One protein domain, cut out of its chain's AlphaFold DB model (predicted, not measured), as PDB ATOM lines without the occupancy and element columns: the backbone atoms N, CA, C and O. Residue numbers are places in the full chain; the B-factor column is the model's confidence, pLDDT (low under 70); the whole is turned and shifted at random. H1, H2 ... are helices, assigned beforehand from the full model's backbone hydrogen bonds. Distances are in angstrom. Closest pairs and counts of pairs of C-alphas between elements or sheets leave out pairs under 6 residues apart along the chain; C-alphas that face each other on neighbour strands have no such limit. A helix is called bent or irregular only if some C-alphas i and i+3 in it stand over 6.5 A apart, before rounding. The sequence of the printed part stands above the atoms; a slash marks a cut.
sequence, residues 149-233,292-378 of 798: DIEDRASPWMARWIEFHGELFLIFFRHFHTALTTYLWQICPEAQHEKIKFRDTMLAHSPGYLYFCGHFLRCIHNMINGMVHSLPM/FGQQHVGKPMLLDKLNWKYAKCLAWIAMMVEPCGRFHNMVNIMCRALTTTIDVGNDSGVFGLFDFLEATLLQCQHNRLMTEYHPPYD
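This is residues 149 to 233 and 292 to 378 of the 798 residues of an uncharacterized protein of Hesseltinella vesiculosa (UniProt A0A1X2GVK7). Look for a bundle of five helices running up and down, H3, H5, H6, H7 and H8, each against the one before, with H6 in the middle and H8 crossing it. Short H4 lies across one end of H7, while H1 and H2 make an arm leading away from H3. The printed part has 172 residues with eight named helices, H1 to H8 in order, and no named strand: all helix. It is compact, radius of gyration of the C-alphas 16.7 A, spanning 51 by 43 by 29 A.

Start at H1, residues 150 to 153, close but not clearly touching H2, residues 156 to 162. H2 touches H3, residues 167 to 185, at residues 167 to 169 alone; the closest C-alphas, Trp 161 and Phe 169, are 5.2 A apart. H4, residues 196 to 204, and H5, residues 209 to 230, only just touch, only at the corner, with 3 pairs of C-alphas within 8 A. H6, residues 301 to 321, touches H3 the same way at a shallow tilt of 10 degrees, closest C-alphas Thr 178 and Val 321, 5.8 A. H8, residues 347 to 371, touches H6 at a steep tilt of 44 degrees, closest C-alphas Ala 311 and Thr 360, 4.4 A. H7, residues 326 to 341, is irregular, C-alphas 326 and 329 being 7.5 A apart; H6 is only just so, at 6.7 A from C-alpha 318 to 321. H7 touches H4 with residues 326 to 329 alone, about perpendicular at 81 degrees, closest C-alphas Arg 199 and Arg 326, 5.8 A. O i to N i+4 pairs are all within hydrogen-bond range in H2, H3 and H4, but 16 of 18 in H5, 16 of 17 in H6, 9 of 12 in H7 and 20 of 21 in H8; H1 is too short for one.

Find C-alpha 150 at (-9.927, -13.742, -73.131), where H1 begins. H3 runs 27.2 A, H5 31.1 A, H6 28.4 A and H7 24.7 A; H8 runs 35.8 A to C-alpha 371 at (-25.796, -6.263, -31.938).

The C-alphas farthest apart, Gln 186 and Met 233, are 52.3 A apart. Residues 234 to 291 are not printed; C-alphas 233 and 292 are 25.0 A apart across this cut. Of the links printed whole, H3 to H4 is short and the others tight. Mean pLDDT of the printed part is 82.3; 27 residues are under 70, among them 226 to 233 and 292 to 299.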
ATOM      1  N   ASP A 149     -10.552  -9.277 -71.319       73.88
ATOM      2  CA  ASP A 149      -9.639 -10.032 -72.165       73.88
ATOM      3  C   ASP A 149      -9.905 -11.542 -72.027       73.88
ATOM      4  O   ASP A 149     -10.306 -12.041 -70.969       73.88
ATOM      5  N   ILE A 150      -9.725 -12.288 -73.114       67.25
ATOM      6  CA  ILE A 150      -9.927 -13.742 -73.131       67.25
ATOM      7  C   ILE A 150      -8.948 -14.406 -72.151       67.25
ATOM      8  O   ILE A 150      -9.323 -15.361 -71.467       67.25
ATOM      9  N   GLU A 151      -7.739 -13.853 -72.021       69.75
ATOM     10  CA  GLU A 151      -6.737 -14.293 -71.045       69.75
ATOM     11  C   GLU A 151      -7.203 -14.061 -69.596       69.75
ATOM     12  O   GLU A 151      -7.087 -14.953 -68.754       69.75
ATOM     13  N   ASP A 152      -7.848 -12.924 -69.319       70.81
ATOM     14  CA  ASP A 152      -8.423 -12.625 -68.004       70.81
ATOM     15  C   ASP A 152      -9.625 -13.516 -67.673       70.81
ATOM     16  O   ASP A 152      -9.825 -13.881 -66.512       70.81
ATOM     17  N   ARG A 153     -10.416 -13.931 -68.670       67.56
ATOM     18  CA  ARG A 153     -11.529 -14.873 -68.451       67.56
ATOM     19  C   ARG A 153     -11.068 -16.264 -68.038       67.56
ATOM     20  O   ARG A 153     -11.748 -16.905 -67.243       67.56
ATOM     21  N   ALA A 154      -9.939 -16.717 -68.575       72.44
ATOM     22  CA  ALA A 154      -9.329 -17.995 -68.214       72.44
ATOM     23  C   ALA A 154      -8.483 -17.910 -66.931       72.44
ATOM     24  O   ALA A 154      -7.954 -18.923 -66.467       72.44
ATOM     25  N   SER A 155      -8.338 -16.717 -66.349       76.06
ATOM     26  CA  SER A 155      -7.498 -16.517 -65.175       76.06
ATOM     27  C   SER A 155      -8.053 -17.235 -63.929       76.06
ATOM     28  O   SER A 155      -9.272 -17.312 -63.723       76.06
ATOM     29  N   PRO A 156      -7.178 -17.705 -63.016       75.69
ATOM     30  CA  PRO A 156      -7.607 -18.360 -61.778       75.69
ATOM     31  C   PRO A 156      -8.466 -17.478 -60.862       75.69
ATOM     32  O   PRO A 156      -9.276 -17.994 -60.092       75.69
ATOM     33  N   TRP A 157      -8.295 -16.151 -60.904       76.62
ATOM     34  CA  TRP A 157      -9.102 -15.240 -60.089       76.62
ATOM     35  C   TRP A 157     -10.516 -15.092 -60.657       76.62
ATOM     36  O   TRP A 157     -11.471 -15.079 -59.884       76.62
ATOM     37  N   MET A 158     -10.663 -15.048 -61.987       73.56
ATOM     38  CA  MET A 158     -11.970 -14.980 -62.635       73.56
ATOM     39  C   MET A 158     -12.725 -16.300 -62.478       73.56
ATOM     40  O   MET A 158     -13.923 -16.286 -62.202       73.56
ATOM     41  N   ALA A 159     -12.022 -17.435 -62.547       72.06
ATOM     42  CA  ALA A 159     -12.587 -18.726 -62.171       72.06
ATOM     43  C   ALA A 159     -13.143 -18.669 -60.739       72.06
ATOM     44  O   ALA A 159     -14.329 -18.892 -60.548       72.06
ATOM     45  N   ARG A 160     -12.364 -18.209 -59.750       74.19
ATOM     46  CA  ARG A 160     -12.844 -18.024 -58.362       74.19
ATOM     47  C   ARG A 160     -13.954 -16.983 -58.199       74.19
ATOM     48  O   ARG A 160     -14.628 -16.992 -57.176       74.19
ATOM     49  N   TRP A 161     -14.106 -16.050 -59.130       76.56
ATOM     50  CA  TRP A 161     -15.174 -15.054 -59.107       76.56
ATOM     51  C   TRP A 161     -16.493 -15.617 -59.642       76.56
ATOM     52  O   TRP A 161     -17.555 -15.354 -59.084       76.56
ATOM     53  N   ILE A 162     -16.420 -16.368 -60.741       70.19
ATOM     54  CA  ILE A 162     -17.579 -16.937 -61.440       70.19
ATOM     55  C   ILE A 162     -18.018 -18.248 -60.790       70.19
ATOM     56  O   ILE A 162     -19.207 -18.578 -60.800       70.19
ATOM     57  N   GLU A 163     -17.064 -19.006 -60.255       70.38
ATOM     58  CA  GLU A 163     -17.325 -20.283 -59.627       70.38
ATOM     59  C   GLU A 163     -18.271 -20.112 -58.454       70.38
ATOM     60  O   GLU A 163     -18.131 -19.277 -57.564       70.38
ATOM     61  N   PHE A 164     -19.219 -21.025 -58.437       63.34
ATOM     62  CA  PHE A 164     -20.253 -21.154 -57.439       63.34
ATOM     63  C   PHE A 164     -19.718 -21.320 -55.992       63.34
ATOM     64  O   PHE A 164     -20.417 -21.007 -55.024       63.34
ATOM     65  N   HIS A 165     -18.461 -21.749 -55.831       67.69
ATOM     66  CA  HIS A 165     -17.760 -21.871 -54.544       67.69
ATOM     67  C   HIS A 165     -16.819 -20.699 -54.223       67.69
ATOM     68  O   HIS A 165     -16.055 -20.761 -53.256       67.69
ATOM     69  N   GLY A 166     -16.849 -19.645 -55.033       71.56
ATOM     70  CA  GLY A 166     -15.931 -18.523 -54.968       71.56
ATOM     71  C   GLY A 166     -15.984 -17.745 -53.658       71.56
ATOM     72  O   GLY A 166     -16.867 -16.911 -53.458       71.56
ATOM     73  N   GLU A 167     -14.989 -17.928 -52.783       82.62
ATOM     74  CA  GLU A 167     -14.807 -17.059 -51.606       82.62
ATOM     75  C   GLU A 167     -14.619 -15.591 -52.015       82.62
ATOM     76  O   GLU A 167     -15.071 -14.687 -51.314       82.62
ATOM     77  N   LEU A 168     -14.013 -15.360 -53.185       86.31
ATOM     78  CA  LEU A 168     -13.750 -14.026 -53.710       86.31
ATOM     79  C   LEU A 168     -15.043 -13.242 -53.961       86.31
ATOM     80  O   LEU A 168     -15.126 -12.077 -53.574       86.31
ATOM     81  N   PHE A 169     -16.065 -13.883 -54.540       87.75
ATOM     82  CA  PHE A 169     -17.357 -13.234 -54.748       87.75
ATOM     83  C   PHE A 169     -18.018 -12.871 -53.416       87.75
ATOM     84  O   PHE A 169     -18.537 -11.769 -53.281       87.75
ATOM     85  N   LEU A 170     -17.963 -13.744 -52.405       91.38
ATOM     86  CA  LEU A 170     -18.534 -13.452 -51.085       91.38
ATOM     87  C   LEU A 170     -17.829 -12.277 -50.393       91.38
ATOM     88  O   LEU A 170     -18.494 -11.435 -49.790       91.38
ATOM     89  N   ILE A 171     -16.499 -12.199 -50.493       92.12
ATOM     90  CA  ILE A 171     -15.710 -11.077 -49.964       92.12
ATOM     91  C   ILE A 171     -16.092  -9.784 -50.684       92.12
ATOM     92  O   ILE A 171     -16.410  -8.788 -50.031       92.12
ATOM     93  N   PHE A 172     -16.129  -9.813 -52.018       93.06
ATOM     94  CA  PHE A 172     -16.579  -8.675 -52.809       93.06
ATOM     95  C   PHE A 172     -17.996  -8.260 -52.436       93.06
ATOM     96  O   PHE A 172     -18.246  -7.083 -52.229       93.06
ATOM     97  N   PHE A 173     -18.920  -9.209 -52.316       93.75
ATOM     98  CA  PHE A 173     -20.318  -8.931 -52.032       93.75
ATOM     99  C   PHE A 173     -20.476  -8.232 -50.680       93.75
ATOM    100  O   PHE A 173     -21.218  -7.256 -50.579       93.75
ATOM    101  N   ARG A 174     -19.716  -8.652 -49.660       94.88
ATOM    102  CA  ARG A 174     -19.650  -7.959 -48.364       94.88
ATOM    103  C   ARG A 174     -19.099  -6.544 -48.508       94.88
ATOM    104  O   ARG A 174     -19.744  -5.602 -48.059       94.88
ATOM    105  N   HIS A 175     -17.951  -6.388 -49.168       94.12
ATOM    106  CA  HIS A 175     -17.322  -5.079 -49.349       94.12
ATOM    107  C   HIS A 175     -18.192  -4.122 -50.178       94.12
ATOM    108  O   HIS A 175     -18.309  -2.947 -49.845       94.12
ATOM    109  N   PHE A 176     -18.874  -4.633 -51.203       94.00
ATOM    110  CA  PHE A 176     -19.847  -3.901 -52.004       94.00
ATOM    111  C   PHE A 176     -20.969  -3.340 -51.128       94.00
ATOM    112  O   PHE A 176     -21.297  -2.167 -51.260       94.00
ATOM    113  N   HIS A 177     -21.517  -4.127 -50.196       94.75
ATOM    114  CA  HIS A 177     -22.547  -3.643 -49.272       94.75
ATOM    115  C   HIS A 177     -21.998  -2.613 -48.278       94.75
ATOM    116  O   HIS A 177     -22.661  -1.607 -48.023       94.75
ATOM    117  N   THR A 178     -20.777  -2.796 -47.771       93.88
ATOM    118  CA  THR A 178     -20.104  -1.794 -46.927       93.88
ATOM    119  C   THR A 178     -19.921  -0.471 -47.673       93.88
ATOM    120  O   THR A 178     -20.343   0.574 -47.186       93.88
ATOM    121  N   ALA A 179     -19.368  -0.507 -48.886       92.06
ATOM    122  CA  ALA A 179     -19.188   0.678 -49.721       92.06
ATOM    123  C   ALA A 179     -20.534   1.308 -50.100       92.06
ATOM    124  O   ALA A 179     -20.708   2.519 -50.024       92.06
ATOM    125  N   LEU A 180     -21.533   0.497 -50.450       91.94
ATOM    126  CA  LEU A 180     -22.868   0.996 -50.748       91.94
ATOM    127  C   LEU A 180     -23.466   1.733 -49.541       91.94
ATOM    128  O   LEU A 180     -24.081   2.782 -49.706       91.94
ATOM    129  N   THR A 181     -23.224   1.242 -48.325       91.31
ATOM    130  CA  THR A 181     -23.651   1.907 -47.086       91.31
ATOM    131  C   THR A 181     -23.025   3.280 -46.933       91.31
ATOM    132  O   THR A 181     -23.737   4.219 -46.594       91.31
ATOM    133  N   THR A 182     -21.727   3.438 -47.205       89.19
ATOM    134  CA  THR A 182     -21.061   4.738 -47.035       89.19
ATOM    135  C   THR A 182     -21.624   5.795 -47.984       89.19
ATOM    136  O   THR A 182     -21.789   6.945 -47.573       89.19
ATOM    137  N   TYR A 183     -22.009   5.415 -49.207       86.88
ATOM    138  CA  TYR A 183     -22.712   6.309 -50.133       86.88
ATOM    139  C   TYR A 183     -24.167   6.553 -49.714       86.88
ATOM    140  O   TYR A 183     -24.612   7.697 -49.662       86.88
ATOM    141  N   LEU A 184     -24.916   5.506 -49.354       86.00
ATOM    142  CA  LEU A 184     -26.326   5.636 -48.969       86.00
ATOM    143  C   LEU A 184     -26.527   6.356 -47.630       86.00
ATOM    144  O   LEU A 184     -27.565   6.986 -47.429       86.00
ATOM    145  N   TRP A 185     -25.537   6.329 -46.740       85.56
ATOM    146  CA  TRP A 185     -25.502   7.154 -45.531       85.56
ATOM    147  C   TRP A 185     -25.493   8.647 -45.865       85.56
ATOM    148  O   TRP A 185     -26.097   9.460 -45.166       85.56
ATOM    149  N   GLN A 186     -24.869   9.016 -46.987       77.19
ATOM    150  CA  GLN A 186     -24.941  10.378 -47.502       77.19
ATOM    151  C   GLN A 186     -26.301  10.693 -48.135       77.19
ATOM    152  O   GLN A 186     -26.577  11.840 -48.445       77.19
ATOM    153  N   ILE A 187     -27.179   9.724 -48.345       71.75
ATOM    154  CA  ILE A 187     -28.543   9.999 -48.799       71.75
ATOM    155  C   ILE A 187     -29.413  10.117 -47.566       71.75
ATOM    156  O   ILE A 187     -29.857  11.193 -47.210       71.75
ATOM    157  N   CYS A 188     -29.574   9.023 -46.844       74.62
ATOM    158  CA  CYS A 188     -30.579   8.911 -45.808       74.62
ATOM    159  C   CYS A 188     -29.910   8.445 -44.515       74.62
ATOM    160  O   CYS A 188     -29.953   7.249 -44.250       74.62
ATOM    161  N   PRO A 189     -29.248   9.312 -43.727       76.19
ATOM    162  CA  PRO A 189     -28.482   8.887 -42.548       76.19
ATOM    163  C   PRO A 189     -29.343   8.119 -41.533       76.19
ATOM    164  O   PRO A 189     -28.863   7.201 -40.883       76.19
ATOM    165  N   GLU A 190     -30.640   8.415 -41.471       79.81
ATOM    166  CA  GLU A 190     -31.597   7.766 -40.573       79.81
ATOM    167  C   GLU A 190     -32.407   6.638 -41.233       79.81
ATOM    168  O   GLU A 190     -33.576   6.422 -40.922       79.81
ATOM    169  N   ALA A 191     -31.789   5.866 -42.129       73.25
ATOM    170  CA  ALA A 191     -32.494   4.826 -42.883       73.25
ATOM    171  C   ALA A 191     -33.181   3.752 -42.018       73.25
ATOM    172  O   ALA A 191     -34.082   3.070 -42.501       73.25
ATOM    173  N   GLN A 192     -32.792   3.587 -40.753       74.75
ATOM    174  CA  GLN A 192     -33.468   2.698 -39.804       74.75
ATOM    175  C   GLN A 192     -34.900   3.146 -39.454       74.75
ATOM    176  O   GLN A 192     -35.759   2.296 -39.230       74.75
ATOM    177  N   HIS A 193     -35.171   4.456 -39.447       77.75
ATOM    178  CA  HIS A 193     -36.497   5.015 -39.158       77.75
ATOM    179  C   HIS A 193     -37.411   5.012 -40.386       77.75
ATOM    180  O   HIS A 193     -38.631   5.166 -40.267       77.75
ATOM    181  N   GLU A 194     -36.829   4.819 -41.567       77.19
ATOM    182  CA  GLU A 194     -37.573   4.821 -42.809       77.19
ATOM    183  C   GLU A 194     -38.434   3.578 -42.989       77.19
ATOM    184  O   GLU A 194     -38.114   2.459 -42.575       77.19
ATOM    185  N   LYS A 195     -39.548   3.765 -43.699       80.00
ATOM    186  CA  LYS A 195     -40.446   2.660 -44.047       80.00
ATOM    187  C   LYS A 195     -39.682   1.607 -44.857       80.00
ATOM    188  O   LYS A 195     -38.974   1.935 -45.804       80.00
ATOM    189  N   ILE A 196     -39.926   0.326 -44.578       82.31
ATOM    190  CA  ILE A 196     -39.281  -0.805 -45.279       82.31
ATOM    191  C   ILE A 196     -39.359  -0.656 -46.810       82.31
ATOM    192  O   ILE A 196     -38.346  -0.754 -47.492       82.31
ATOM    193  N   LYS A 197     -40.538  -0.300 -47.347       78.38
ATOM    194  CA  LYS A 197     -40.738  -0.087 -48.794       78.38
ATOM    195  C   LYS A 197     -39.790   0.956 -49.392       78.38
ATOM    196  O   LYS A 197     -39.353   0.813 -50.530       78.38
ATOM    197  N   PHE A 198     -39.512   2.018 -48.642       77.12
ATOM    198  CA  PHE A 198     -38.627   3.089 -49.076       77.12
ATOM    199  C   PHE A 198     -37.186   2.591 -49.170       77.12
ATOM    200  O   PHE A 198     -36.544   2.724 -50.211       77.12
ATOM    201  N   ARG A 199     -36.726   1.928 -48.107       83.62
ATOM    202  CA  ARG A 199     -35.392   1.333 -48.029       83.62
ATOM    203  C   ARG A 199     -35.161   0.326 -49.153       83.62
ATOM    204  O   ARG A 199     -34.165   0.432 -49.860       83.62
ATOM    205  N   ASP A 200     -36.111  -0.581 -49.373       86.12
ATOM    206  CA  ASP A 200     -36.034  -1.579 -50.445       86.12
ATOM    207  C   ASP A 200     -35.964  -0.920 -51.825       86.12
ATOM    208  O   ASP A 200     -35.219  -1.371 -52.692       86.12
ATOM    209  N   THR A 201     -36.709   0.169 -52.038       80.88
ATOM    210  CA  THR A 201     -36.689   0.862 -53.330       80.88
ATOM    211  C   THR A 201     -35.365   1.590 -53.552       80.88
ATOM    212  O   THR A 201     -34.820   1.538 -54.652       80.88
ATOM    213  N   MET A 202     -34.806   2.216 -52.517       83.81
ATOM    214  CA  MET A 202     -33.474   2.825 -52.571       83.81
ATOM    215  C   MET A 202     -32.386   1.795 -52.878       83.81
ATOM    216  O   MET A 202     -31.533   2.040 -53.730       83.81
ATOM    217  N   LEU A 203     -32.446   0.623 -52.246       89.69
ATOM    218  CA  LEU A 203     -31.542  -0.480 -52.555       89.69
ATOM    219  C   LEU A 203     -31.734  -0.979 -53.991       89.69
ATOM    220  O   LEU A 203     -30.759  -1.109 -54.720       89.69
ATOM    221  N   ALA A 204     -32.973  -1.165 -54.448       86.69
ATOM    222  CA  ALA A 204     -33.260  -1.616 -55.810       86.69
ATOM    223  C   ALA A 204     -32.704  -0.676 -56.897       86.69
ATOM    224  O   ALA A 204     -32.292  -1.136 -57.956       86.69
ATOM    225  N   HIS A 205     -32.658   0.631 -56.625       83.44
ATOM    226  CA  HIS A 205     -32.095   1.629 -57.540       83.44
ATOM    227  C   HIS A 205     -30.601   1.888 -57.306       83.44
ATOM    228  O   HIS A 205     -29.993   2.661 -58.042       83.44
ATOM    229  N   SER A 206     -29.990   1.256 -56.303       89.44
ATOM    230  CA  SER A 206     -28.563   1.407 -56.036       89.44
ATOM    231  C   SER A 206     -27.720   0.723 -57.120       89.44
ATOM    232  O   SER A 206     -28.109  -0.343 -57.611       89.44
ATOM    233  N   PRO A 207     -26.559   1.296 -57.497       89.19
ATOM    234  CA  PRO A 207     -25.773   0.799 -58.620       89.19
ATOM    235  C   PRO A 207     -25.395  -0.679 -58.452       89.19
ATOM    236  O   PRO A 207     -24.735  -1.051 -57.486       89.19
ATOM    237  N   GLY A 208     -25.826  -1.529 -59.390       87.56
ATOM    238  CA  GLY A 208     -25.496  -2.961 -59.415       87.56
ATOM    239  C   GLY A 208     -26.123  -3.825 -58.308       87.56
ATOM    240  O   GLY A 208     -25.934  -5.041 -58.325       87.56
ATOM    241  N   TYR A 209     -26.901  -3.253 -57.378       91.75
ATOM    242  CA  TYR A 209     -27.435  -3.983 -56.219       91.75
ATOM    243  C   TYR A 209     -28.303  -5.178 -56.628       91.75
ATOM    244  O   TYR A 209     -28.036  -6.304 -56.207       91.75
ATOM    245  N   LEU A 210     -29.303  -4.957 -57.492       89.50
ATOM    246  CA  LEU A 210     -30.198  -6.026 -57.957       89.50
ATOM    247  C   LEU A 210     -29.447  -7.120 -58.717       89.50
ATOM    248  O   LEU A 210     -29.760  -8.296 -58.553       89.50
ATOM    249  N   TYR A 211     -28.441  -6.748 -59.511       87.69
ATOM    250  CA  TYR A 211     -27.644  -7.705 -60.271       87.69
ATOM    251  C   TYR A 211     -26.844  -8.624 -59.345       87.69
ATOM    252  O   TYR A 211     -26.941  -9.847 -59.453       87.69
ATOM    253  N   PHE A 212     -26.094  -8.060 -58.393       90.31
ATOM    254  CA  PHE A 212     -25.298  -8.866 -57.468       90.31
ATOM    255  C   PHE A 212     -26.172  -9.676 -56.512       90.31
ATOM    256  O   PHE A 212     -25.856 -10.831 -56.242       90.31
ATOM    257  N   CYS A 213     -27.295  -9.117 -56.055       92.56
ATOM    258  CA  CYS A 213     -28.289  -9.852 -55.277       92.56
ATOM    259  C   CYS A 213     -28.875 -11.021 -56.079       92.56
ATOM    260  O   CYS A 213     -28.956 -12.132 -55.563       92.56
ATOM    261  N   GLY A 214     -29.226 -10.807 -57.349       90.44
ATOM    262  CA  GLY A 214     -29.709 -11.861 -58.239       90.44
ATOM    263  C   GLY A 214     -28.658 -12.943 -58.495       90.44
ATOM    264  O   GLY A 214     -28.975 -14.129 -58.463       90.44
ATOM    265  N   HIS A 215     -27.392 -12.562 -58.679       88.31
ATOM    266  CA  HIS A 215     -26.292 -13.517 -58.810       88.31
ATOM    267  C   HIS A 215     -26.096 -14.333 -57.526       88.31
ATOM    268  O   HIS A 215     -26.017 -15.556 -57.596       88.31
ATOM    269  N   PHE A 216     -26.075 -13.676 -56.364       92.12
ATOM    270  CA  PHE A 216     -25.974 -14.325 -55.056       92.12
ATOM    271  C   PHE A 216     -27.134 -15.304 -54.823       92.12
ATOM    272  O   PHE A 216     -26.912 -16.452 -54.441       92.12
ATOM    273  N   LEU A 217     -28.361 -14.888 -55.146       92.88
ATOM    274  CA  LEU A 217     -29.557 -15.724 -55.082       92.88
ATOM    275  C   LEU A 217     -29.462 -16.934 -56.016       92.88
ATOM    276  O   LEU A 217     -29.784 -18.044 -55.607       92.88
ATOM    277  N   ARG A 218     -28.994 -16.742 -57.255       89.38
ATOM    278  CA  ARG A 218     -28.771 -17.827 -58.220       89.38
ATOM    279  C   ARG A 218     -27.737 -18.822 -57.706       89.38
ATOM    280  O   ARG A 218     -27.930 -20.020 -57.872       89.38
ATOM    281  N   CYS A 219     -26.674 -18.351 -57.055       89.25
ATOM    282  CA  CYS A 219     -25.726 -19.235 -56.390       89.25
ATOM    283  C   CYS A 219     -26.401 -20.013 -55.256       89.25
ATOM    284  O   CYS A 219     -26.258 -21.218 -55.191       89.25
ATOM    285  N   ILE A 220     -27.232 -19.407 -54.411       92.19
ATOM    286  CA  ILE A 220     -27.945 -20.188 -53.383       92.19
ATOM    287  C   ILE A 220     -28.934 -21.183 -54.013       92.19
ATOM    288  O   ILE A 220     -29.008 -22.336 -53.599       92.19
ATOM    289  N   HIS A 221     -29.663 -20.782 -55.049       91.56
ATOM    290  CA  HIS A 221     -30.621 -21.649 -55.730       91.56
ATOM    291  C   HIS A 221     -29.935 -22.847 -56.402       91.56
ATOM    292  O   HIS A 221     -30.350 -23.986 -56.211       91.56
ATOM    293  N   ASN A 222     -28.825 -22.615 -57.108       87.75
ATOM    294  CA  ASN A 222     -28.006 -23.681 -57.683       87.75
ATOM    295  C   ASN A 222     -27.384 -24.575 -56.607       87.75
ATOM    296  O   ASN A 222     -27.063 -25.717 -56.898       87.75
ATOM    297  N   MET A 223     -27.215 -24.087 -55.376       87.88
ATOM    298  CA  MET A 223     -26.732 -24.893 -54.257       87.88
ATOM    299  C   MET A 223     -27.806 -25.827 -53.769       87.88
ATOM    300  O   MET A 223     -27.547 -27.011 -53.592       87.88
ATOM    301  N   ILE A 224     -29.007 -25.285 -53.597       89.06
ATOM    302  CA  ILE A 224     -30.179 -26.026 -53.162       89.06
ATOM    303  C   ILE A 224     -30.548 -27.095 -54.195       89.06
ATOM    304  O   ILE A 224     -30.738 -28.251 -53.834       89.06
ATOM    305  N   ASN A 225     -30.530 -26.753 -55.483       83.12
ATOM    306  CA  ASN A 225     -30.760 -27.722 -56.553       83.12
ATOM    307  C   ASN A 225     -29.534 -28.602 -56.827       83.12
ATOM    308  O   ASN A 225     -29.672 -29.745 -57.228       83.12
ATOM    309  N   GLY A 226     -28.316 -28.108 -56.612       68.19
ATOM    310  CA  GLY A 226     -27.081 -28.879 -56.771       68.19
ATOM    311  C   GLY A 226     -26.948 -29.993 -55.736       68.19
ATOM    312  O   GLY A 226     -26.317 -31.009 -56.027       68.19
ATOM    313  N   MET A 227     -27.624 -29.860 -54.583       57.59
ATOM    314  CA  MET A 227     -27.822 -30.970 -53.645       57.59
ATOM    315  C   MET A 227     -28.437 -32.194 -54.347       57.59
ATOM    316  O   MET A 227     -28.061 -33.313 -54.019       57.59
ATOM    317  N   VAL A 228     -29.299 -31.983 -55.354       47.75
ATOM    318  CA  VAL A 228     -30.028 -33.031 -56.096       47.75
ATOM    319  C   VAL A 228     -29.088 -33.923 -56.917       47.75
ATOM    320  O   VAL A 228     -29.361 -35.104 -57.095       47.75
ATOM    321  N   HIS A 229     -27.977 -33.389 -57.437       42.12
ATOM    322  CA  HIS A 229     -27.112 -34.133 -58.367       42.12
ATOM    323  C   HIS A 229     -25.894 -34.784 -57.703       42.12
ATOM    324  O   HIS A 229     -25.344 -35.737 -58.249       42.12
ATOM    325  N   SER A 230     -25.470 -34.304 -56.530       40.97
ATOM    326  CA  SER A 230     -24.383 -34.926 -55.754       40.97
ATOM    327  C   SER A 230     -24.850 -36.017 -54.785       40.97
ATOM    328  O   SER A 230     -24.013 -36.696 -54.195       40.97
ATOM    329  N   LEU A 231     -26.164 -36.177 -54.611       37.03
ATOM    330  CA  LEU A 231     -26.788 -37.252 -53.844       37.03
ATOM    331  C   LEU A 231     -27.516 -38.179 -54.828       37.03
ATOM    332  O   LEU A 231     -28.702 -37.973 -55.085       37.03
ATOM    333  N   PRO A 232     -26.864 -39.210 -55.400       33.91
ATOM    334  CA  PRO A 232     -27.634 -40.368 -55.811       33.91
ATOM    335  C   PRO A 232     -28.239 -40.921 -54.517       33.91
ATOM    336  O   PRO A 232     -27.536 -41.476 -53.677       33.91
ATOM    337  N   MET A 233     -29.530 -40.660 -54.308       37.72
ATOM    338  CA  MET A 233     -30.331 -41.286 -53.260       37.72
ATOM    339  C   MET A 233     -30.425 -42.778 -53.595       37.72
ATOM    340  O   MET A 233     -31.407 -43.244 -54.175       37.72
ATOM    341  N   PHE A 292     -19.487 -24.666 -35.721       43.19
ATOM    342  CA  PHE A 292     -19.870 -25.638 -36.739       43.19
ATOM    343  C   PHE A 292     -20.874 -26.613 -36.126       43.19
ATOM    344  O   PHE A 292     -20.513 -27.627 -35.529       43.19
ATOM    345  N   GLY A 293     -22.160 -26.320 -36.293       48.12
ATOM    346  CA  GLY A 293     -23.176 -27.352 -36.180       48.12
ATOM    347  C   GLY A 293     -23.008 -28.320 -37.353       48.12
ATOM    348  O   GLY A 293     -23.339 -27.958 -38.477       48.12
ATOM    349  N   GLN A 294     -22.445 -29.514 -37.137       47.38
ATOM    350  CA  GLN A 294     -22.284 -30.549 -38.178       47.38
ATOM    351  C   GLN A 294     -23.642 -31.121 -38.615       47.38
ATOM    352  O   GLN A 294     -24.065 -32.152 -38.093       47.38
ATOM    353  N   GLN A 295     -24.384 -30.392 -39.461       53.06
ATOM    354  CA  GLN A 295     -25.849 -30.499 -39.515       53.06
ATOM    355  C   GLN A 295     -26.474 -31.818 -39.925       53.06
ATOM    356  O   GLN A 295     -27.529 -32.121 -39.383       53.06
ATOM    357  N   HIS A 296     -25.832 -32.692 -40.693       53.56
ATOM    358  CA  HIS A 296     -26.441 -33.990 -40.985       53.56
ATOM    359  C   HIS A 296     -25.373 -35.062 -41.237       53.56
ATOM    360  O   HIS A 296     -24.538 -34.922 -42.131       53.56
ATOM    361  N   VAL A 297     -25.407 -36.154 -40.464       51.03
ATOM    362  CA  VAL A 297     -24.655 -37.382 -40.777       51.03
ATOM    363  C   VAL A 297     -25.145 -37.863 -42.147       51.03
ATOM    364  O   VAL A 297     -26.317 -38.193 -42.289       51.03
ATOM    365  N   GLY A 298     -24.278 -37.820 -43.163       62.88
ATOM    366  CA  GLY A 298     -24.597 -38.215 -44.545       62.88
ATOM    367  C   GLY A 298     -24.569 -37.081 -45.577       62.88
ATOM    368  O   GLY A 298     -24.508 -37.356 -46.773       62.88
ATOM    369  N   LYS A 299     -24.538 -35.808 -45.162       67.56
ATOM    370  CA  LYS A 299     -24.424 -34.694 -46.112       67.56
ATOM    371  C   LYS A 299     -22.959 -34.438 -46.498       67.56
ATOM    372  O   LYS A 299     -22.080 -34.474 -45.630       67.56
ATOM    373  N   PRO A 300     -22.644 -34.159 -47.781       76.69
ATOM    374  CA  PRO A 300     -21.284 -33.812 -48.175       76.69
ATOM    375  C   PRO A 300     -20.787 -32.579 -47.410       76.69
ATOM    376  O   PRO A 300     -21.335 -31.486 -47.552       76.69
ATOM    377  N   MET A 301     -19.699 -32.729 -46.649       79.88
ATOM    378  CA  MET A 301     -19.126 -31.658 -45.816       79.88
ATOM    379  C   MET A 301     -18.884 -30.353 -46.597       79.88
ATOM    380  O   MET A 301     -19.003 -29.259 -46.046       79.88
ATOM    381  N   LEU A 302     -18.531 -30.450 -47.882       79.75
ATOM    382  CA  LEU A 302     -18.324 -29.285 -48.746       79.75
ATOM    383  C   LEU A 302     -19.602 -28.453 -48.908       79.75
ATOM    384  O   LEU A 302     -19.550 -27.226 -48.841       79.75
ATOM    385  N   LEU A 303     -20.736 -29.120 -49.105       80.12
ATOM    386  CA  LEU A 303     -22.029 -28.485 -49.313       80.12
ATOM    387  C   LEU A 303     -22.520 -27.809 -48.031       80.12
ATOM    388  O   LEU A 303     -23.008 -26.684 -48.088       80.12
ATOM    389  N   ASP A 304     -22.309 -28.436 -46.874       84.94
ATOM    390  CA  ASP A 304     -22.604 -27.819 -45.576       84.94
ATOM    391  C   ASP A 304     -21.747 -26.586 -45.311       84.94
ATOM    392  O   ASP A 304     -22.268 -25.531 -44.943       84.94
ATOM    393  N   LYS A 305     -20.438 -26.676 -45.576       86.88
ATOM    394  CA  LYS A 305     -19.536 -25.521 -45.479       86.88
ATOM    395  C   LYS A 305     -19.981 -24.390 -46.401       86.88
ATOM    396  O   LYS A 305     -19.886 -23.225 -46.021       86.88
ATOM    397  N   LEU A 306     -20.460 -24.711 -47.600       87.50
ATOM    398  CA  LEU A 306     -20.925 -23.709 -48.546       87.50
ATOM    399  C   LEU A 306     -22.241 -23.064 -48.104       87.50
ATOM    400  O   LEU A 306     -22.330 -21.837 -48.086       87.50
ATOM    401  N   ASN A 307     -23.215 -23.873 -47.677       91.06
ATOM    402  CA  ASN A 307     -24.482 -23.403 -47.119       91.06
ATOM    403  C   ASN A 307     -24.230 -22.400 -45.990       91.06
ATOM    404  O   ASN A 307     -24.728 -21.274 -46.003       91.06
ATOM    405  N   TRP A 308     -23.334 -22.775 -45.079       92.38
ATOM    406  CA  TRP A 308     -22.913 -21.930 -43.975       92.38
ATOM    407  C   TRP A 308     -22.245 -20.630 -44.436       92.38
ATOM    408  O   TRP A 308     -22.526 -19.567 -43.888       92.38
ATOM    409  N   LYS A 309     -21.369 -20.678 -45.446       92.94
ATOM    410  CA  LYS A 309     -20.692 -19.487 -45.989       92.94
ATOM    411  C   LYS A 309     -21.680 -18.479 -46.579       92.94
ATOM    412  O   LYS A 309     -21.573 -17.289 -46.275       92.94
ATOM    413  N   TYR A 310     -22.649 -18.936 -47.374       94.44
ATOM    414  CA  TYR A 310     -23.687 -18.064 -47.935       94.44
ATOM    415  C   TYR A 310     -24.600 -17.503 -46.839       94.44
ATOM    416  O   TYR A 310     -24.815 -16.292 -46.793       94.44
ATOM    417  N   ALA A 311     -25.056 -18.350 -45.912       95.31
ATOM    418  CA  ALA A 311     -25.850 -17.931 -44.758       95.31
ATOM    419  C   ALA A 311     -25.117 -16.886 -43.899       95.31
ATOM    420  O   ALA A 311     -25.688 -15.851 -43.553       95.31
ATOM    421  N   LYS A 312     -23.827 -17.104 -43.612       94.69
ATOM    422  CA  LYS A 312     -22.969 -16.178 -42.856       94.69
ATOM    423  C   LYS A 312     -22.810 -14.848 -43.583       94.69
ATOM    424  O   LYS A 312     -22.917 -13.800 -42.953       94.69
ATOM    425  N   CYS A 313     -22.573 -14.876 -44.894       95.50
ATOM    426  CA  CYS A 313     -22.463 -13.668 -45.709       95.50
ATOM    427  C   CYS A 313     -23.760 -12.846 -45.668       95.50
ATOM    428  O   CYS A 313     -23.725 -11.658 -45.353       95.50
ATOM    429  N   LEU A 314     -24.907 -13.496 -45.893       95.12
ATOM    430  CA  LEU A 314     -26.219 -12.852 -45.874       95.12
ATOM    431  C   LEU A 314     -26.556 -12.274 -44.491       95.12
ATOM    432  O   LEU A 314     -26.939 -11.110 -44.383       95.12
ATOM    433  N   ALA A 315     -26.361 -13.056 -43.427       93.62
ATOM    434  CA  ALA A 315     -26.600 -12.613 -42.058       93.62
ATOM    435  C   ALA A 315     -25.659 -11.476 -41.641       93.62
ATOM    436  O   ALA A 315     -26.072 -10.577 -40.909       93.62
ATOM    437  N   TRP A 316     -24.400 -11.496 -42.089       94.00
ATOM    438  CA  TRP A 316     -23.450 -10.414 -41.831       94.00
ATOM    439  C   TRP A 316     -23.875  -9.124 -42.538       94.00
ATOM    440  O   TRP A 316     -23.893  -8.070 -41.912       94.00
ATOM    441  N   ILE A 317     -24.300  -9.197 -43.801       93.94
ATOM    442  CA  ILE A 317     -24.801  -8.022 -44.529       93.94
ATOM    443  C   ILE A 317     -26.030  -7.429 -43.835       93.94
ATOM    444  O   ILE A 317     -26.106  -6.220 -43.632       93.94
ATOM    445  N   ALA A 318     -26.978  -8.275 -43.432       91.69
ATOM    446  CA  ALA A 318     -28.227  -7.816 -42.840       91.69
ATOM    447  C   ALA A 318     -28.087  -7.280 -41.403       91.69
ATOM    448  O   ALA A 318     -28.905  -6.456 -40.995       91.69
ATOM    449  N   MET A 319     -27.092  -7.752 -40.639       88.31
ATOM    450  CA  MET A 319     -26.954  -7.442 -39.206       88.31
ATOM    451  C   MET A 319     -25.732  -6.586 -38.853       88.31
ATOM    452  O   MET A 319     -25.802  -5.844 -37.882       88.31
ATOM    453  N   MET A 320     -24.620  -6.693 -39.590       87.00
ATOM    454  CA  MET A 320     -23.332  -6.079 -39.212       87.00
ATOM    455  C   MET A 320     -22.961  -4.861 -40.041       87.00
ATOM    456  O   MET A 320     -22.387  -3.927 -39.494       87.00
ATOM    457  N   VAL A 321     -23.262  -4.860 -41.345       87.56
ATOM    458  CA  VAL A 321     -22.929  -3.717 -42.219       87.56
ATOM    459  C   VAL A 321     -23.585  -2.444 -41.699       87.56
ATOM    460  O   VAL A 321     -22.956  -1.394 -41.617       87.56
ATOM    461  N   GLU A 322     -24.855  -2.558 -41.324       82.19
ATOM    462  CA  GLU A 322     -25.601  -1.499 -40.669       82.19
ATOM    463  C   GLU A 322     -26.671  -2.155 -39.781       82.19
ATOM    464  O   GLU A 322     -27.690  -2.624 -40.300       82.19
ATOM    465  N   PRO A 323     -26.452  -2.253 -38.459       72.19
ATOM    466  CA  PRO A 323     -27.409  -2.874 -37.544       72.19
ATOM    467  C   PRO A 323     -28.775  -2.179 -37.613       72.19
ATOM    468  O   PRO A 323     -28.845  -0.956 -37.532       72.19
ATOM    469  N   CYS A 324     -29.857  -2.937 -37.845       68.12
ATOM    470  CA  CYS A 324     -31.208  -2.414 -38.155       68.12
ATOM    471  C   CYS A 324     -31.301  -1.461 -39.365       68.12
ATOM    472  O   CYS A 324     -32.370  -0.931 -39.690       68.12
ATOM    473  N   GLY A 325     -30.198  -1.311 -40.084       78.06
ATOM    474  CA  GLY A 325     -30.039  -0.448 -41.227       78.06
ATOM    475  C   GLY A 325     -30.580  -1.054 -42.499       78.06
ATOM    476  O   GLY A 325     -31.283  -2.062 -42.476       78.06
ATOM    477  N   ARG A 326     -30.248  -0.439 -43.629       86.31
ATOM    478  CA  ARG A 326     -30.924  -0.569 -44.932       86.31
ATOM    479  C   ARG A 326     -31.155  -2.014 -45.368       86.31
ATOM    480  O   ARG A 326     -32.256  -2.325 -45.823       86.31
ATOM    481  N   PHE A 327     -30.191  -2.900 -45.136       91.25
ATOM    482  CA  PHE A 327     -30.208  -4.290 -45.605       91.25
ATOM    483  C   PHE A 327     -30.970  -5.270 -44.716       91.25
ATOM    484  O   PHE A 327     -31.059  -6.438 -45.077       91.25
ATOM    485  N   HIS A 328     -31.547  -4.835 -43.590       88.00
ATOM    486  CA  HIS A 328     -32.281  -5.725 -42.677       88.00
ATOM    487  C   HIS A 328     -33.312  -6.586 -43.433       88.00
ATOM    488  O   HIS A 328     -33.285  -7.807 -43.341       88.00
ATOM    489  N   ASN A 329     -34.120  -5.992 -44.320       90.69
ATOM    490  CA  ASN A 329     -35.139  -6.721 -45.087       90.69
ATOM    491  C   ASN A 329     -34.595  -7.636 -46.211       90.69
ATOM    492  O   ASN A 329     -35.349  -8.404 -46.809       90.69
ATOM    493  N   MET A 330     -33.292  -7.598 -46.499       92.06
ATOM    494  CA  MET A 330     -32.675  -8.393 -47.565       92.06
ATOM    495  C   MET A 330     -32.818  -9.898 -47.318       92.06
ATOM    496  O   MET A 330     -33.065 -10.639 -48.267       92.06
ATOM    497  N   VAL A 331     -32.733 -10.343 -46.057       92.81
ATOM    498  CA  VAL A 331     -32.956 -11.753 -45.682       92.81
ATOM    499  C   VAL A 331     -34.348 -12.197 -46.121       92.81
ATOM    500  O   VAL A 331     -34.478 -13.193 -46.824       92.81
ATOM    501  N   ASN A 332     -35.381 -11.413 -45.807       93.00
ATOM    502  CA  ASN A 332     -36.756 -11.734 -46.185       93.00
ATOM    503  C   ASN A 332     -36.950 -11.772 -47.697       93.00
ATOM    504  O   ASN A 332     -37.617 -12.671 -48.200       93.00
ATOM    505  N   ILE A 333     -36.373 -10.815 -48.428       92.88
ATOM    506  CA  ILE A 333     -36.459 -10.782 -49.893       92.88
ATOM    507  C   ILE A 333     -35.800 -12.032 -50.487       92.88
ATOM    508  O   ILE A 333     -36.405 -12.688 -51.332       92.88
ATOM    509  N   MET A 334     -34.605 -12.391 -50.012       93.94
ATOM    510  CA  MET A 334     -33.866 -13.577 -50.457       93.94
ATOM    511  C   MET A 334     -34.628 -14.865 -50.145       93.94
ATOM    512  O   MET A 334     -34.847 -15.674 -51.041       93.94
ATOM    513  N   CYS A 335     -35.092 -15.037 -48.905       93.25
ATOM    514  CA  CYS A 335     -35.870 -16.204 -48.493       93.25
ATOM    515  C   CYS A 335     -37.155 -16.342 -49.314       93.25
ATOM    516  O   CYS A 335     -37.437 -17.424 -49.816       93.25
ATOM    517  N   ARG A 336     -37.902 -15.247 -49.513       94.75
ATOM    518  CA  ARG A 336     -39.116 -15.254 -50.340       94.75
ATOM    519  C   ARG A 336     -38.815 -15.637 -51.780       94.75
ATOM    520  O   ARG A 336     -39.506 -16.490 -52.322       94.75
ATOM    521  N   ALA A 337     -37.779 -15.046 -52.373       94.25
ATOM    522  CA  ALA A 337     -37.388 -15.352 -53.741       94.25
ATOM    523  C   ALA A 337     -36.993 -16.831 -53.898       94.25
ATOM    524  O   ALA A 337     -37.461 -17.477 -54.830       94.25
ATOM    525  N   LEU A 338     -36.224 -17.393 -52.956       94.12
ATOM    526  CA  LEU A 338     -35.884 -18.823 -52.936       94.12
ATOM    527  C   LEU A 338     -37.119 -19.712 -52.796       94.12
ATOM    528  O   LEU A 338     -37.265 -20.678 -53.533       94.12
ATOM    529  N   THR A 339     -38.027 -19.394 -51.873       94.62
ATOM    530  CA  THR A 339     -39.257 -20.175 -51.698       94.62
ATOM    531  C   THR A 339     -40.119 -20.153 -52.958       94.62
ATOM    532  O   THR A 339     -40.689 -21.174 -53.311       94.62
ATOM    533  N   THR A 340     -40.202 -19.022 -53.664       93.19
ATOM    534  CA  THR A 340     -41.012 -18.921 -54.890       93.19
ATOM    535  C   THR A 340     -40.415 -19.641 -56.099       93.19
ATOM    536  O   THR A 340     -41.139 -19.880 -57.060       93.19
ATOM    537  N   THR A 341     -39.116 -19.955 -56.089       92.19
ATOM    538  CA  THR A 341     -38.454 -20.647 -57.208       92.19
ATOM    539  C   THR A 341     -38.371 -22.156 -57.022       92.19
ATOM    540  O   THR A 341     -38.040 -22.861 -57.974       92.19
ATOM    541  N   ILE A 342     -38.641 -22.659 -55.818       92.81
ATOM    542  CA  ILE A 342     -38.561 -24.082 -55.495       92.81
ATOM    543  C   ILE A 342     -39.952 -24.694 -55.615       92.81
ATOM    544  O   ILE A 342     -40.900 -24.242 -54.975       92.81
ATOM    545  N   ASP A 343     -40.059 -25.741 -56.428       92.44
ATOM    546  CA  ASP A 343     -41.272 -26.547 -56.511       92.44
ATOM    547  C   ASP A 343     -41.440 -27.386 -55.236       92.44
ATOM    548  O   ASP A 343     -40.487 -27.994 -54.748       92.44
ATOM    549  N   VAL A 344     -42.663 -27.445 -54.710       93.12
ATOM    550  CA  VAL A 344     -43.002 -28.226 -53.511       93.12
ATOM    551  C   VAL A 344     -42.859 -29.729 -53.773       93.12
ATOM    552  O   VAL A 344     -42.572 -30.484 -52.845       93.12
ATOM    553  N   GLY A 345     -43.005 -30.158 -55.032       90.69
ATOM    554  CA  GLY A 345     -42.751 -31.539 -55.450       90.69
ATOM    555  C   GLY A 345     -41.266 -31.915 -55.520       90.69
ATOM    556  O   GLY A 345     -40.945 -33.097 -55.552       90.69
ATOM    557  N   ASN A 346     -40.345 -30.944 -55.526       92.62
ATOM    558  CA  ASN A 346     -38.910 -31.222 -55.525       92.62
ATOM    559  C   ASN A 346     -38.421 -31.430 -54.086       92.62
ATOM    560  O   ASN A 346     -38.113 -30.473 -53.370       92.62
ATOM    561  N   ASP A 347     -38.330 -32.693 -53.677       91.81
ATOM    562  CA  ASP A 347     -38.041 -33.079 -52.300       91.81
ATOM    563  C   ASP A 347     -36.716 -32.511 -51.767       91.81
ATOM    564  O   ASP A 347     -36.653 -31.950 -50.668       91.81
ATOM    565  N   SER A 348     -35.686 -32.592 -52.602       90.19
ATOM    566  CA  SER A 348     -34.329 -32.111 -52.376       90.19
ATOM    567  C   SER A 348     -34.275 -30.584 -52.344       90.19
ATOM    568  O   SER A 348     -33.571 -30.001 -51.519       90.19
ATOM    569  N   GLY A 349     -35.071 -29.923 -53.191       92.81
ATOM    570  CA  GLY A 349     -35.230 -28.472 -53.181       92.81
ATOM    571  C   GLY A 349     -35.850 -27.972 -51.875       92.81
ATOM    572  O   GLY A 349     -35.313 -27.063 -51.240       92.81
ATOM    573  N   VAL A 350     -36.941 -28.600 -51.425       94.69
ATOM    574  CA  VAL A 350     -37.590 -28.268 -50.144       94.69
ATOM    575  C   VAL A 350     -36.655 -28.556 -48.969       94.69
ATOM    576  O   VAL A 350     -36.539 -27.734 -48.058       94.69
ATOM    577  N   PHE A 351     -35.943 -29.686 -48.997       92.88
ATOM    578  CA  PHE A 351     -34.956 -30.023 -47.974       92.88
ATOM    579  C   PHE A 351     -33.866 -28.946 -47.883       92.88
ATOM    580  O   PHE A 351     -33.610 -28.389 -46.811       92.88
ATOM    581  N   GLY A 352     -33.278 -28.596 -49.027       93.06
ATOM    582  CA  GLY A 352     -32.235 -27.589 -49.127       93.06
ATOM    583  C   GLY A 352     -32.692 -26.179 -48.753       93.06
ATOM    584  O   GLY A 352     -31.914 -25.412 -48.183       93.06
ATOM    585  N   LEU A 353     -33.960 -25.842 -49.009       95.62
ATOM    586  CA  LEU A 353     -34.568 -24.592 -48.556       95.62
ATOM    587  C   LEU A 353     -34.561 -24.496 -47.030       95.62
ATOM    588  O   LEU A 353     -34.079 -23.501 -46.493       95.62
ATOM    589  N   PHE A 354     -35.066 -25.511 -46.323       96.31
ATOM    590  CA  PHE A 354     -35.089 -25.497 -44.857       96.31
ATOM    591  C   PHE A 354     -33.684 -25.534 -44.248       96.31
ATOM    592  O   PHE A 354     -33.453 -24.855 -43.250       96.31
ATOM    593  N   ASP A 355     -32.732 -26.225 -44.882       94.06
ATOM    594  CA  ASP A 355     -31.307 -26.163 -44.523       94.06
ATOM    595  C   ASP A 355     -30.732 -24.755 -44.622       94.06
ATOM    596  O   ASP A 355     -30.003 -24.308 -43.734       94.06
ATOM    597  N   PHE A 356     -31.040 -24.041 -45.702       95.50
ATOM    598  CA  PHE A 356     -30.566 -22.675 -45.883       95.50
ATOM    599  C   PHE A 356     -31.258 -21.700 -44.919       95.50
ATOM    600  O   PHE A 356     -30.600 -20.826 -44.347       95.50
ATOM    601  N   LEU A 357     -32.569 -21.858 -44.695       95.69
ATOM    602  CA  LEU A 357     -33.335 -21.060 -43.730       95.69
ATOM    603  C   LEU A 357     -32.816 -21.258 -42.304       95.69
ATOM    604  O   LEU A 357     -32.656 -20.285 -41.568       95.69
ATOM    605  N   GLU A 358     -32.523 -22.496 -41.915       95.12
ATOM    606  CA  GLU A 358     -31.941 -22.812 -40.614       95.12
ATOM    607  C   GLU A 358     -30.540 -22.225 -40.465       95.12
ATOM    608  O   GLU A 358     -30.292 -21.493 -39.508       95.12
ATOM    609  N   ALA A 359     -29.649 -22.460 -41.431       95.12
ATOM    610  CA  ALA A 359     -28.301 -21.902 -41.393       95.12
ATOM    611  C   ALA A 359     -28.333 -20.369 -41.291       95.12
ATOM    612  O   ALA A 359     -27.641 -19.780 -40.459       95.12
ATOM    613  N   THR A 360     -29.184 -19.710 -42.081       95.19
ATOM    614  CA  THR A 360     -29.324 -18.248 -42.049       95.19
ATOM    615  C   THR A 360     -29.903 -17.778 -40.713       95.19
ATOM    616  O   THR A 360     -29.452 -16.769 -40.174       95.19
ATOM    617  N   LEU A 361     -30.871 -18.497 -40.133       94.00
ATOM    618  CA  LEU A 361     -31.449 -18.169 -38.826       94.00
ATOM    619  C   LEU A 361     -30.398 -18.242 -37.719       94.00
ATOM    620  O   LEU A 361     -30.254 -17.292 -36.950       94.00
ATOM    621  N   LEU A 362     -29.634 -19.330 -37.681       93.25
ATOM    622  CA  LEU A 362     -28.568 -19.538 -36.705       93.25
ATOM    623  C   LEU A 362     -27.486 -18.455 -36.821       93.25
ATOM    624  O   LEU A 362     -27.046 -17.910 -35.810       93.25
ATOM    625  N   GLN A 363     -27.106 -18.069 -38.044       93.31
ATOM    626  CA  GLN A 363     -26.155 -16.974 -38.261       93.31
ATOM    627  C   GLN A 363     -26.716 -15.612 -37.828       93.31
ATOM    628  O   GLN A 363     -26.006 -14.827 -37.200       93.31
ATOM    629  N   CYS A 364     -27.995 -15.328 -38.087       90.44
ATOM    630  CA  CYS A 364     -28.635 -14.111 -37.585       90.44
ATOM    631  C   CYS A 364     -28.714 -14.086 -36.051       90.44
ATOM    632  O   CYS A 364     -28.508 -13.034 -35.453       90.44
ATOM    633  N   GLN A 365     -28.987 -15.222 -35.402       89.31
ATOM    634  CA  GLN A 365     -29.003 -15.333 -33.940       89.31
ATOM    635  C   GLN A 365     -27.608 -15.150 -33.336       89.31
ATOM    636  O   GLN A 365     -27.466 -14.435 -32.349       89.31
ATOM    637  N   HIS A 366     -26.580 -15.728 -33.956       88.06
ATOM    638  CA  HIS A 366     -25.192 -15.503 -33.563       88.06
ATOM    639  C   HIS A 366     -24.829 -14.012 -33.648       88.06
ATOM    640  O   HIS A 366     -24.318 -13.426 -32.699       88.06
ATOM    641  N   ASN A 367     -25.207 -13.366 -34.750       83.50
ATOM    642  CA  ASN A 367     -24.997 -11.937 -34.970       83.50
ATOM    643  C   ASN A 367     -25.824 -11.039 -34.031       83.50
ATOM    644  O   ASN A 367     -25.399  -9.930 -33.699       83.50
ATOM    645  N   ARG A 368     -26.991 -11.500 -33.566       77.44
ATOM    646  CA  ARG A 368     -27.792 -10.798 -32.554       77.44
ATOM    647  C   ARG A 368     -27.050 -10.670 -31.229       77.44
ATOM    648  O   ARG A 368     -27.166  -9.630 -30.595       77.44
ATOM    649  N   LEU A 369     -26.276 -11.678 -30.824       68.62
ATOM    650  CA  LEU A 369     -25.490 -11.600 -29.585       68.62
ATOM    651  C   LEU A 369     -24.493 -10.434 -29.603       68.62
ATOM    652  O   LEU A 369     -24.145  -9.919 -28.550       68.62
ATOM    653  N   MET A 370     -24.078  -9.994 -30.792       65.00
ATOM    654  CA  MET A 370     -23.141  -8.885 -30.962       65.00
ATOM    655  C   MET A 370     -23.828  -7.523 -31.130       65.00
ATOM    656  O   MET A 370     -23.182  -6.497 -30.963       65.00
ATOM    657  N   THR A 371     -25.108  -7.498 -31.516       64.69
ATOM    658  CA  THR A 371     -25.796  -6.263 -31.938       64.69
ATOM    659  C   THR A 371     -27.063  -5.948 -31.138       64.69
ATOM    660  O   THR A 371     -27.641  -4.893 -31.338       64.69
ATOM    661  N   GLU A 372     -27.512  -6.841 -30.253       63.94
ATOM    662  CA  GLU A 372     -28.753  -6.761 -29.457       63.94
ATOM    663  C   GLU A 372     -30.072  -6.768 -30.264       63.94
ATOM    664  O   GLU A 372     -31.144  -6.994 -29.698       63.94
ATOM    665  N   TYR A 373     -30.031  -6.635 -31.594       66.50
ATOM    666  CA  TYR A 373     -31.228  -6.515 -32.433       66.50
ATOM    667  C   TYR A 373     -31.926  -7.839 -32.766       66.50
ATOM    668  O   TYR A 373     -31.315  -8.900 -32.915       66.50
ATOM    669  N   HIS A 374     -33.246  -7.767 -32.956       72.38
ATOM    670  CA  HIS A 374     -34.045  -8.918 -33.367       72.38
ATOM    671  C   HIS A 374     -33.738  -9.352 -34.816       72.38
ATOM    672  O   HIS A 374     -33.572  -8.497 -35.695       72.38
ATOM    673  N   PRO A 375     -33.697 -10.672 -35.096       77.25
ATOM    674  CA  PRO A 375     -33.428 -11.181 -36.435       77.25
ATOM    675  C   PRO A 375     -34.470 -10.689 -37.458       77.25
ATOM    676  O   PRO A 375     -35.666 -10.706 -37.150       77.25
ATOM    677  N   PRO A 376     -34.052 -10.304 -38.678       83.12
ATOM    678  CA  PRO A 376     -34.917  -9.796 -39.742       83.12
ATOM    679  C   PRO A 376     -35.728 -10.899 -40.425       83.12
ATOM    680  O   PRO A 376     -35.595 -11.121 -41.624       83.12
ATOM    681  N   TYR A 377     -36.566 -11.608 -39.682       89.44
ATOM    682  CA  TYR A 377     -37.369 -12.685 -40.246       89.44
ATOM    683  C   TYR A 377     -38.848 -12.347 -40.274       89.44
ATOM    684  O   TYR A 377     -39.471 -12.013 -39.263       89.44
ATOM    685  N   ASP A 378     -39.428 -12.518 -41.450       91.69
ATOM    686  CA  ASP A 378     -40.858 -12.527 -41.661       91.69
ATOM    687  C   ASP A 378     -41.430 -13.882 -41.235       91.69
ATOM    688  O   ASP A 378     -41.587 -14.815 -42.026       91.69
TER     689      ASP A 378